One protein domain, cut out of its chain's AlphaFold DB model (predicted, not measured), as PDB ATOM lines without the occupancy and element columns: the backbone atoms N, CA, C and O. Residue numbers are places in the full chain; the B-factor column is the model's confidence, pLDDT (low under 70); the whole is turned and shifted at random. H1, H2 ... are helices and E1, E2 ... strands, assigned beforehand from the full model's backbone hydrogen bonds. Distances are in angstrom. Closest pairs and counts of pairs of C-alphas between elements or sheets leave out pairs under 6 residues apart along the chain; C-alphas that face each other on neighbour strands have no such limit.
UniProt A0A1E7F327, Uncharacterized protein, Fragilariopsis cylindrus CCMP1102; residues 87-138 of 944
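Overview. This is residues 87 to 138 of the 944 residues of an uncharacterized protein of Fragilariopsis cylindrus CCMP1102 (UniProt A0A1E7F327). Two strand hairpins, E2 with E3 and E4 with E5, are joined through the short strand E1 in the middle of one strongly twisted sheet, and the helix H1 packs across E2. The printed part has 52 residues with one named helix and five named strands, in the order H1 E1 E2 E3 E4 E5. The sheet's order is E3 E2 E1 E4 E5, mixed; the class is mixed, helices and strands. The whole is compact, with a radius of gyration of the C-alphas of 10.0 A, and rounded, spanning 26 by 19 by 17 A.

Arrangement. H1, residues 87 to 96, is on one face of the sheet at a height over the sheet of 5.3 A, an arrangement of two layers. Every O i to N i+4 pair in H1 is within hydrogen-bond range. H1 lies over E2, residues 109 to 114, across the strands at 86 degrees to E2 on the local plane; their closest C-alphas, of Cys 88 and Cys 113, are 5.3 A apart. E1, residues 100 to 102, E2 and E3, residues 117 to 122, form a meander, each strand the antiparallel neighbour of the one before. N 111 and O 101 are within hydrogen-bond range at 2.8 A, as are N 119 and O 112 at 2.9 A. E1 is parallel to E4, residues 128 to 131, with N 130 and O 100 at 2.8 A. E4 and E5, residues 134 to 137, form an antiparallel hairpin, with N 136 and O 129 at 2.9 A. The edge strands E3 and E5 are apart. The sheet is only just strongly twisted, its C-alphas up to 4.4 A off its best plane.

Along the chain. H1 begins at C-alpha 87 (-21.136, -57.590, -4.162) and measures 14.5 A. E2 measures 15.0 A and E3 16.4 A. E5 ends at C-alpha 137 (-18.067, -36.275, -10.545).

Size, cuts and confidence. The farthest C-alphas, of Lys 115 and Glu 133, are 28.4 A apart. The printed part has no cut and no long link. No printed residue is under 70 in pLDDT.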
ATOM      1  N   ALA A  87     -21.569 -58.889  -3.644       88.62
ATOM      2  CA  ALA A  87     -21.136 -57.590  -4.162       88.62
ATOM      3  C   ALA A  87     -20.716 -56.612  -3.047       88.62
ATOM      4  O   ALA A  87     -19.931 -55.699  -3.290       88.62
ATOM      5  N   CYS A  88     -21.170 -56.819  -1.804       93.94
ATOM      6  CA  CYS A  88     -20.710 -56.017  -0.673       93.94
ATOM      7  C   CYS A  88     -19.220 -56.203  -0.383       93.94
ATOM      8  O   CYS A  88     -18.598 -55.261   0.093       93.94
ATOM      9  N   ASP A  89     -18.639 -57.374  -0.655       90.88
ATOM     10  CA  ASP A  89     -17.209 -57.595  -0.409       90.88
ATOM     11  C   ASP A  89     -16.342 -56.740  -1.354       90.88
ATOM     12  O   ASP A  89     -15.288 -56.248  -0.949       90.88
ATOM     13  N   GLU A  90     -16.803 -56.523  -2.590       89.75
ATOM     14  CA  GLU A  90     -16.153 -55.671  -3.594       89.75
ATOM     15  C   GLU A  90     -16.338 -54.179  -3.272       89.75
ATOM     16  O   GLU A  90     -15.369 -53.421  -3.249       89.75
ATOM     17  N   ILE A  91     -17.563 -53.778  -2.916       92.81
ATOM     18  CA  ILE A  91     -17.881 -52.402  -2.509       92.81
ATOM     19  C   ILE A  91     -17.104 -52.010  -1.242       92.81
ATOM     20  O   ILE A  91     -16.488 -50.949  -1.198       92.81
ATOM     21  N   GLU A  92     -17.055 -52.876  -0.223       91.44
ATOM     22  CA  GLU A  92     -16.295 -52.623   1.012       91.44
ATOM     23  C   GLU A  92     -14.772 -52.623   0.788       91.44
ATOM     24  O   GLU A  92     -14.029 -52.062   1.599       91.44
ATOM     25  N   ALA A  93     -14.273 -53.288  -0.261       89.25
ATOM     26  CA  ALA A  93     -12.865 -53.212  -0.644       89.25
ATOM     27  C   ALA A  93     -12.535 -51.841  -1.250       89.25
ATOM     28  O   ALA A  93     -11.558 -51.226  -0.828       89.25
ATOM     29  N   LEU A  94     -13.389 -51.329  -2.143       83.88
ATOM     30  CA  LEU A  94     -13.250 -49.987  -2.721       83.88
ATOM     31  C   LEU A  94     -13.403 -48.885  -1.660       83.88
ATOM     32  O   LEU A  94     -12.575 -47.976  -1.603       83.88
ATOM     33  N   GLU A  95     -14.369 -49.007  -0.743       85.25
ATOM     34  CA  GLU A  95     -14.556 -48.039   0.348       85.25
ATOM     35  C   GLU A  95     -13.323 -47.959   1.276       85.25
ATOM     36  O   GLU A  95     -12.998 -46.884   1.781       85.25
ATOM     37  N   LYS A  96     -12.579 -49.062   1.477       87.50
ATOM     38  CA  LYS A  96     -11.310 -49.054   2.243       87.50
ATOM     39  C   LYS A  96     -10.184 -48.295   1.546       87.50
ATOM     40  O   LYS A  96      -9.263 -47.848   2.228       87.50
ATOM     41  N   GLU A  97     -10.257 -48.158   0.227       82.69
ATOM     42  CA  GLU A  97      -9.349 -47.348  -0.587       82.69
ATOM     43  C   GLU A  97      -9.858 -45.906  -0.770       82.69
ATOM     44  O   GLU A  97      -9.300 -45.166  -1.574       82.69
ATOM     45  N   ASN A  98     -10.906 -45.493  -0.038       83.38
ATOM     46  CA  ASN A  98     -11.619 -44.224  -0.229       83.38
ATOM     47  C   ASN A  98     -12.193 -44.041  -1.651       83.38
ATOM     48  O   ASN A  98     -12.351 -42.913  -2.115       83.38
ATOM     49  N   LYS A  99     -12.529 -45.134  -2.345       87.81
ATOM     50  CA  LYS A  99     -13.172 -45.112  -3.665       87.81
ATOM     51  C   LYS A  99     -14.624 -45.561  -3.552       87.81
ATOM     52  O   LYS A  99     -14.941 -46.503  -2.833       87.81
ATOM     53  N   ILE A 100     -15.510 -44.894  -4.282       90.69
ATOM     54  CA  ILE A 100     -16.946 -45.178  -4.272       90.69
ATOM     55  C   ILE A 100     -17.334 -45.824  -5.610       90.69
ATOM     56  O   ILE A 100     -16.947 -45.314  -6.653       90.69
ATOM     57  N   GLN A 101     -18.079 -46.931  -5.639       94.69
ATOM     58  CA  GLN A 101     -18.438 -47.603  -6.902       94.69
ATOM     59  C   GLN A 101     -19.715 -47.010  -7.521       94.69
ATOM     60  O   GLN A 101     -20.732 -46.948  -6.836       94.69
ATOM     61  N   CYS A 102     -19.728 -46.610  -8.800       94.94
ATOM     62  CA  CYS A 102     -20.966 -46.116  -9.427       94.94
ATOM     63  C   CYS A 102     -21.991 -47.244  -9.645       94.94
ATOM     64  O   CYS A 102     -21.633 -48.386  -9.952       94.94
ATOM     65  N   ALA A 103     -23.287 -46.921  -9.578       92.62
ATOM     66  CA  ALA A 103     -24.364 -47.879  -9.856       92.62
ATOM     67  C   ALA A 103     -24.360 -48.361 -11.321       92.62
ATOM     68  O   ALA A 103     -24.499 -49.555 -11.600       92.62
ATOM     69  N   SER A 104     -24.074 -47.462 -12.262       90.44
ATOM     70  CA  SER A 104     -23.777 -47.727 -13.678       90.44
ATOM     71  C   SER A 104     -22.642 -46.821 -14.155       90.44
ATOM     72  O   SER A 104     -22.261 -45.903 -13.427       90.44
ATOM     73  N   ASP A 105     -22.097 -47.076 -15.348       83.31
ATOM     74  CA  ASP A 105     -21.104 -46.178 -15.948       83.31
ATOM     75  C   ASP A 105     -21.710 -44.764 -16.008       83.31
ATOM     76  O   ASP A 105     -22.868 -44.601 -16.409       83.31
ATOM     77  N   CYS A 106     -20.971 -43.767 -15.516       82.56
ATOM     78  CA  CYS A 106     -21.417 -42.373 -15.395       82.56
ATOM     79  C   CYS A 106     -22.686 -42.109 -14.541       82.56
ATOM     80  O   CYS A 106     -23.344 -41.092 -14.752       82.56
ATOM     81  N   SER A 107     -23.069 -42.984 -13.601       88.69
ATOM     82  CA  SER A 107     -24.289 -42.784 -12.793       88.69
ATOM     83  C   SER A 107     -24.147 -41.678 -11.745       88.69
ATOM     84  O   SER A 107     -23.174 -41.664 -10.997       88.69
ATOM     85  N   ASP A 108     -25.179 -40.842 -11.587       89.12
ATOM     86  CA  ASP A 108     -25.298 -39.879 -10.473       89.12
ATOM     87  C   ASP A 108     -25.509 -40.562  -9.108       89.12
ATOM     88  O   ASP A 108     -25.584 -39.903  -8.068       89.12
ATOM     89  N   ASN A 109     -25.598 -41.892  -9.105       93.81
ATOM     90  CA  ASN A 109     -25.694 -42.700  -7.911       93.81
ATOM     91  C   ASN A 109     -24.530 -43.686  -7.782       93.81
ATOM     92  O   ASN A 109     -24.017 -44.240  -8.760       93.81
ATOM     93  N   TYR A 110     -24.201 -44.005  -6.539       95.75
ATOM     94  CA  TYR A 110     -23.179 -44.958  -6.157       95.75
ATOM     95  C   TYR A 110     -23.733 -46.092  -5.294       95.75
ATOM     96  O   TYR A 110     -24.784 -45.966  -4.665       95.75
ATOM     97  N   LEU A 111     -23.019 -47.212  -5.263       96.31
ATOM     98  CA  LEU A 111     -23.347 -48.392  -4.475       96.31
ATOM     99  C   LEU A 111     -22.570 -48.367  -3.155       96.31
ATOM    100  O   LEU A 111     -21.359 -48.169  -3.146       96.31
ATOM    101  N   THR A 112     -23.261 -48.602  -2.043       95.75
ATOM    102  CA  THR A 112     -22.664 -48.792  -0.712       95.75
ATOM    103  C   THR A 112     -23.260 -50.029  -0.045       95.75
ATOM    104  O   THR A 112     -24.397 -50.411  -0.340       95.75
ATOM    105  N   CYS A 113     -22.516 -50.680   0.851       96.19
ATOM    106  CA  CYS A 113     -23.041 -51.826   1.590       96.19
ATOM    107  C   CYS A 113     -23.622 -51.399   2.944       96.19
ATOM    108  O   CYS A 113     -22.904 -51.066   3.887       96.19
ATOM    109  N   GLU A 114     -24.943 -51.494   3.097       94.38
ATOM    110  CA  GLU A 114     -25.610 -51.265   4.377       94.38
ATOM    111  C   GLU A 114     -26.224 -52.557   4.914       94.38
ATOM    112  O   GLU A 114     -27.137 -53.141   4.333       94.38
ATOM    113  N   LYS A 115     -25.750 -53.002   6.086       93.00
ATOM    114  CA  LYS A 115     -26.245 -54.212   6.777       93.00
ATOM    115  C   LYS A 115     -26.160 -55.488   5.920       93.00
ATOM    116  O   LYS A 115     -26.977 -56.392   6.094       93.00
ATOM    117  N   GLY A 116     -25.157 -55.576   5.044       90.88
ATOM    118  CA  GLY A 116     -24.936 -56.727   4.165       90.88
ATOM    119  C   GLY A 116     -25.796 -56.735   2.899       90.88
ATOM    120  O   GLY A 116     -25.861 -57.771   2.244       90.88
ATOM    121  N   LEU A 117     -26.460 -55.621   2.574       92.81
ATOM    122  CA  LEU A 117     -27.193 -55.414   1.326       92.81
ATOM    123  C   LEU A 117     -26.575 -54.247   0.555       92.81
ATOM    124  O   LEU A 117     -26.212 -53.235   1.157       92.81
ATOM    125  N   VAL A 118     -26.509 -54.378  -0.767       95.06
ATOM    126  CA  VAL A 118     -26.107 -53.284  -1.655       95.06
ATOM    127  C   VAL A 118     -27.248 -52.274  -1.756       95.06
ATOM    128  O   VAL A 118     -28.378 -52.633  -2.090       95.06
ATOM    129  N   VAL A 119     -26.955 -51.014  -1.444       95.62
ATOM    130  CA  VAL A 119     -27.895 -49.893  -1.508       95.62
ATOM    131  C   VAL A 119     -27.317 -48.818  -2.419       95.62
ATOM    132  O   VAL A 119     -26.143 -48.477  -2.319       95.62
ATOM    133  N   GLU A 120     -28.157 -48.281  -3.296       96.56
ATOM    134  CA  GLU A 120     -27.815 -47.173  -4.183       96.56
ATOM    135  C   GLU A 120     -28.100 -45.826  -3.488       96.56
ATOM    136  O   GLU A 120     -29.162 -45.645  -2.883       96.56
ATOM    137  N   LYS A 121     -27.151 -44.888  -3.547       95.50
ATOM    138  CA  LYS A 121     -27.244 -43.533  -2.979       95.50
ATOM    139  C   LYS A 121     -26.837 -42.488  -4.007       95.50
ATOM    140  O   LYS A 121     -25.967 -42.754  -4.822       95.50
ATOM    141  N   ALA A 122     -27.425 -41.299  -3.934       93.00
ATOM    142  CA  ALA A 122     -27.015 -40.173  -4.770       93.00
ATOM    143  C   ALA A 122     -25.631 -39.650  -4.352       93.00
ATOM    144  O   ALA A 122     -25.344 -39.590  -3.154       93.00
ATOM    145  N   LEU A 123     -24.814 -39.255  -5.329       91.88
ATOM    146  CA  LEU A 123     -23.526 -38.598  -5.100       91.88
ATOM    147  C   LEU A 123     -23.714 -37.270  -4.346       91.88
ATOM    148  O   LEU A 123     -24.522 -36.429  -4.747       91.88
ATOM    149  N   GLY A 124     -22.957 -37.056  -3.271       84.25
ATOM    150  CA  GLY A 124     -22.857 -35.760  -2.601       84.25
ATOM    151  C   GLY A 124     -21.999 -34.759  -3.383       84.25
ATOM    152  O   GLY A 124     -21.167 -35.139  -4.203       84.25
ATOM    153  N   LEU A 125     -22.172 -33.460  -3.115       75.06
ATOM    154  CA  LEU A 125     -21.311 -32.400  -3.664       75.06
ATOM    155  C   LEU A 125     -19.841 -32.646  -3.282       75.06
ATOM    156  O   LEU A 125     -19.520 -32.754  -2.099       75.06
ATOM    157  N   GLY A 126     -18.966 -32.711  -4.284       76.62
ATOM    158  CA  GLY A 126     -17.537 -32.995  -4.146       76.62
ATOM    159  C   GLY A 126     -17.176 -34.484  -4.130       76.62
ATOM    160  O   GLY A 126     -15.992 -34.815  -4.113       76.62
ATOM    161  N   GLU A 127     -18.157 -35.390  -4.149       84.81
ATOM    162  CA  GLU A 127     -17.902 -36.830  -4.211       84.81
ATOM    163  C   GLU A 127     -17.668 -37.301  -5.655       84.81
ATOM    164  O   GLU A 127     -18.070 -36.660  -6.633       84.81
ATOM    165  N   ARG A 128     -16.986 -38.442  -5.787       87.75
ATOM    166  CA  ARG A 128     -16.694 -39.104  -7.063       87.75
ATOM    167  C   ARG A 128     -17.039 -40.580  -6.949       87.75
ATOM    168  O   ARG A 128     -16.765 -41.181  -5.908       87.75
ATOM    169  N   CYS A 129     -17.589 -41.170  -8.007       91.62
ATOM    170  CA  CYS A 129     -17.701 -42.623  -8.107       91.62
ATOM    171  C   CYS A 129     -16.988 -43.176  -9.343       91.62
ATOM    172  O   CYS A 129     -16.806 -42.482 -10.342       91.62
ATOM    173  N   TYR A 130     -16.613 -44.453  -9.259       89.19
ATOM    174  CA  TYR A 130     -15.793 -45.178 -10.221       89.19
ATOM    175  C   TYR A 130     -16.531 -46.429 -10.703       89.19
ATOM    176  O   TYR A 130     -17.080 -47.187  -9.895       89.19
ATOM    177  N   LYS A 131     -16.531 -46.685 -12.012       88.38
ATOM    178  CA  LYS A 131     -16.958 -47.972 -12.576       88.38
ATOM    179  C   LYS A 131     -16.236 -48.230 -13.893       88.38
ATOM    180  O   LYS A 131     -16.273 -47.389 -14.787       88.38
ATOM    181  N   ASN A 132     -15.597 -49.395 -14.011       85.19
ATOM    182  CA  ASN A 132     -14.762 -49.758 -15.161       85.19
ATOM    183  C   ASN A 132     -13.691 -48.680 -15.448       85.19
ATOM    184  O   ASN A 132     -12.912 -48.330 -14.561       85.19
ATOM    185  N   GLU A 133     -13.681 -48.155 -16.671       77.12
ATOM    186  CA  GLU A 133     -12.816 -47.076 -17.156       77.12
ATOM    187  C   GLU A 133     -13.508 -45.704 -17.062       77.12
ATOM    188  O   GLU A 133     -13.139 -44.795 -17.786       77.12
ATOM    189  N   SER A 134     -14.537 -45.530 -16.224       72.31
ATOM    190  CA  SER A 134     -15.274 -44.261 -16.109       72.31
ATOM    191  C   SER A 134     -15.310 -43.722 -14.678       72.31
ATOM    192  O   SER A 134     -15.478 -44.477 -13.714       72.31
ATOM    193  N   VAL A 135     -15.191 -42.398 -14.560       83.12
ATOM    194  CA  VAL A 135     -15.303 -41.625 -13.319       83.12
ATOM    195  C   VAL A 135     -16.409 -40.592 -13.473       83.12
ATOM    196  O   VAL A 135     -16.443 -39.829 -14.440       83.12
ATOM    197  N   ARG A 136     -17.333 -40.560 -12.510       84.62
ATOM    198  CA  ARG A 136     -18.419 -39.578 -12.441       84.62
ATOM    199  C   ARG A 136     -18.166 -38.622 -11.285       84.62
ATOM    200  O   ARG A 136     -18.045 -39.065 -10.143       84.62
ATOM    201  N   THR A 137     -18.130 -37.323 -11.573       79.19
ATOM    202  CA  THR A 137     -18.067 -36.275 -10.545       79.19
ATOM    203  C   THR A 137     -19.467 -35.780 -10.185       79.19
ATOM    204  O   THR A 137     -20.395 -35.845 -10.996       79.19
ATOM    205  N   SER A 138     -19.622 -35.230  -8.980       73.06
ATOM    206  CA  SER A 138     -20.884 -34.646  -8.503       73.06
ATOM    207  C   SER A 138     -21.405 -33.467  -9.338       73.06
ATOM    208  O   SER A 138     -22.560 -33.080  -9.202       73.06
TER     209      SER A 138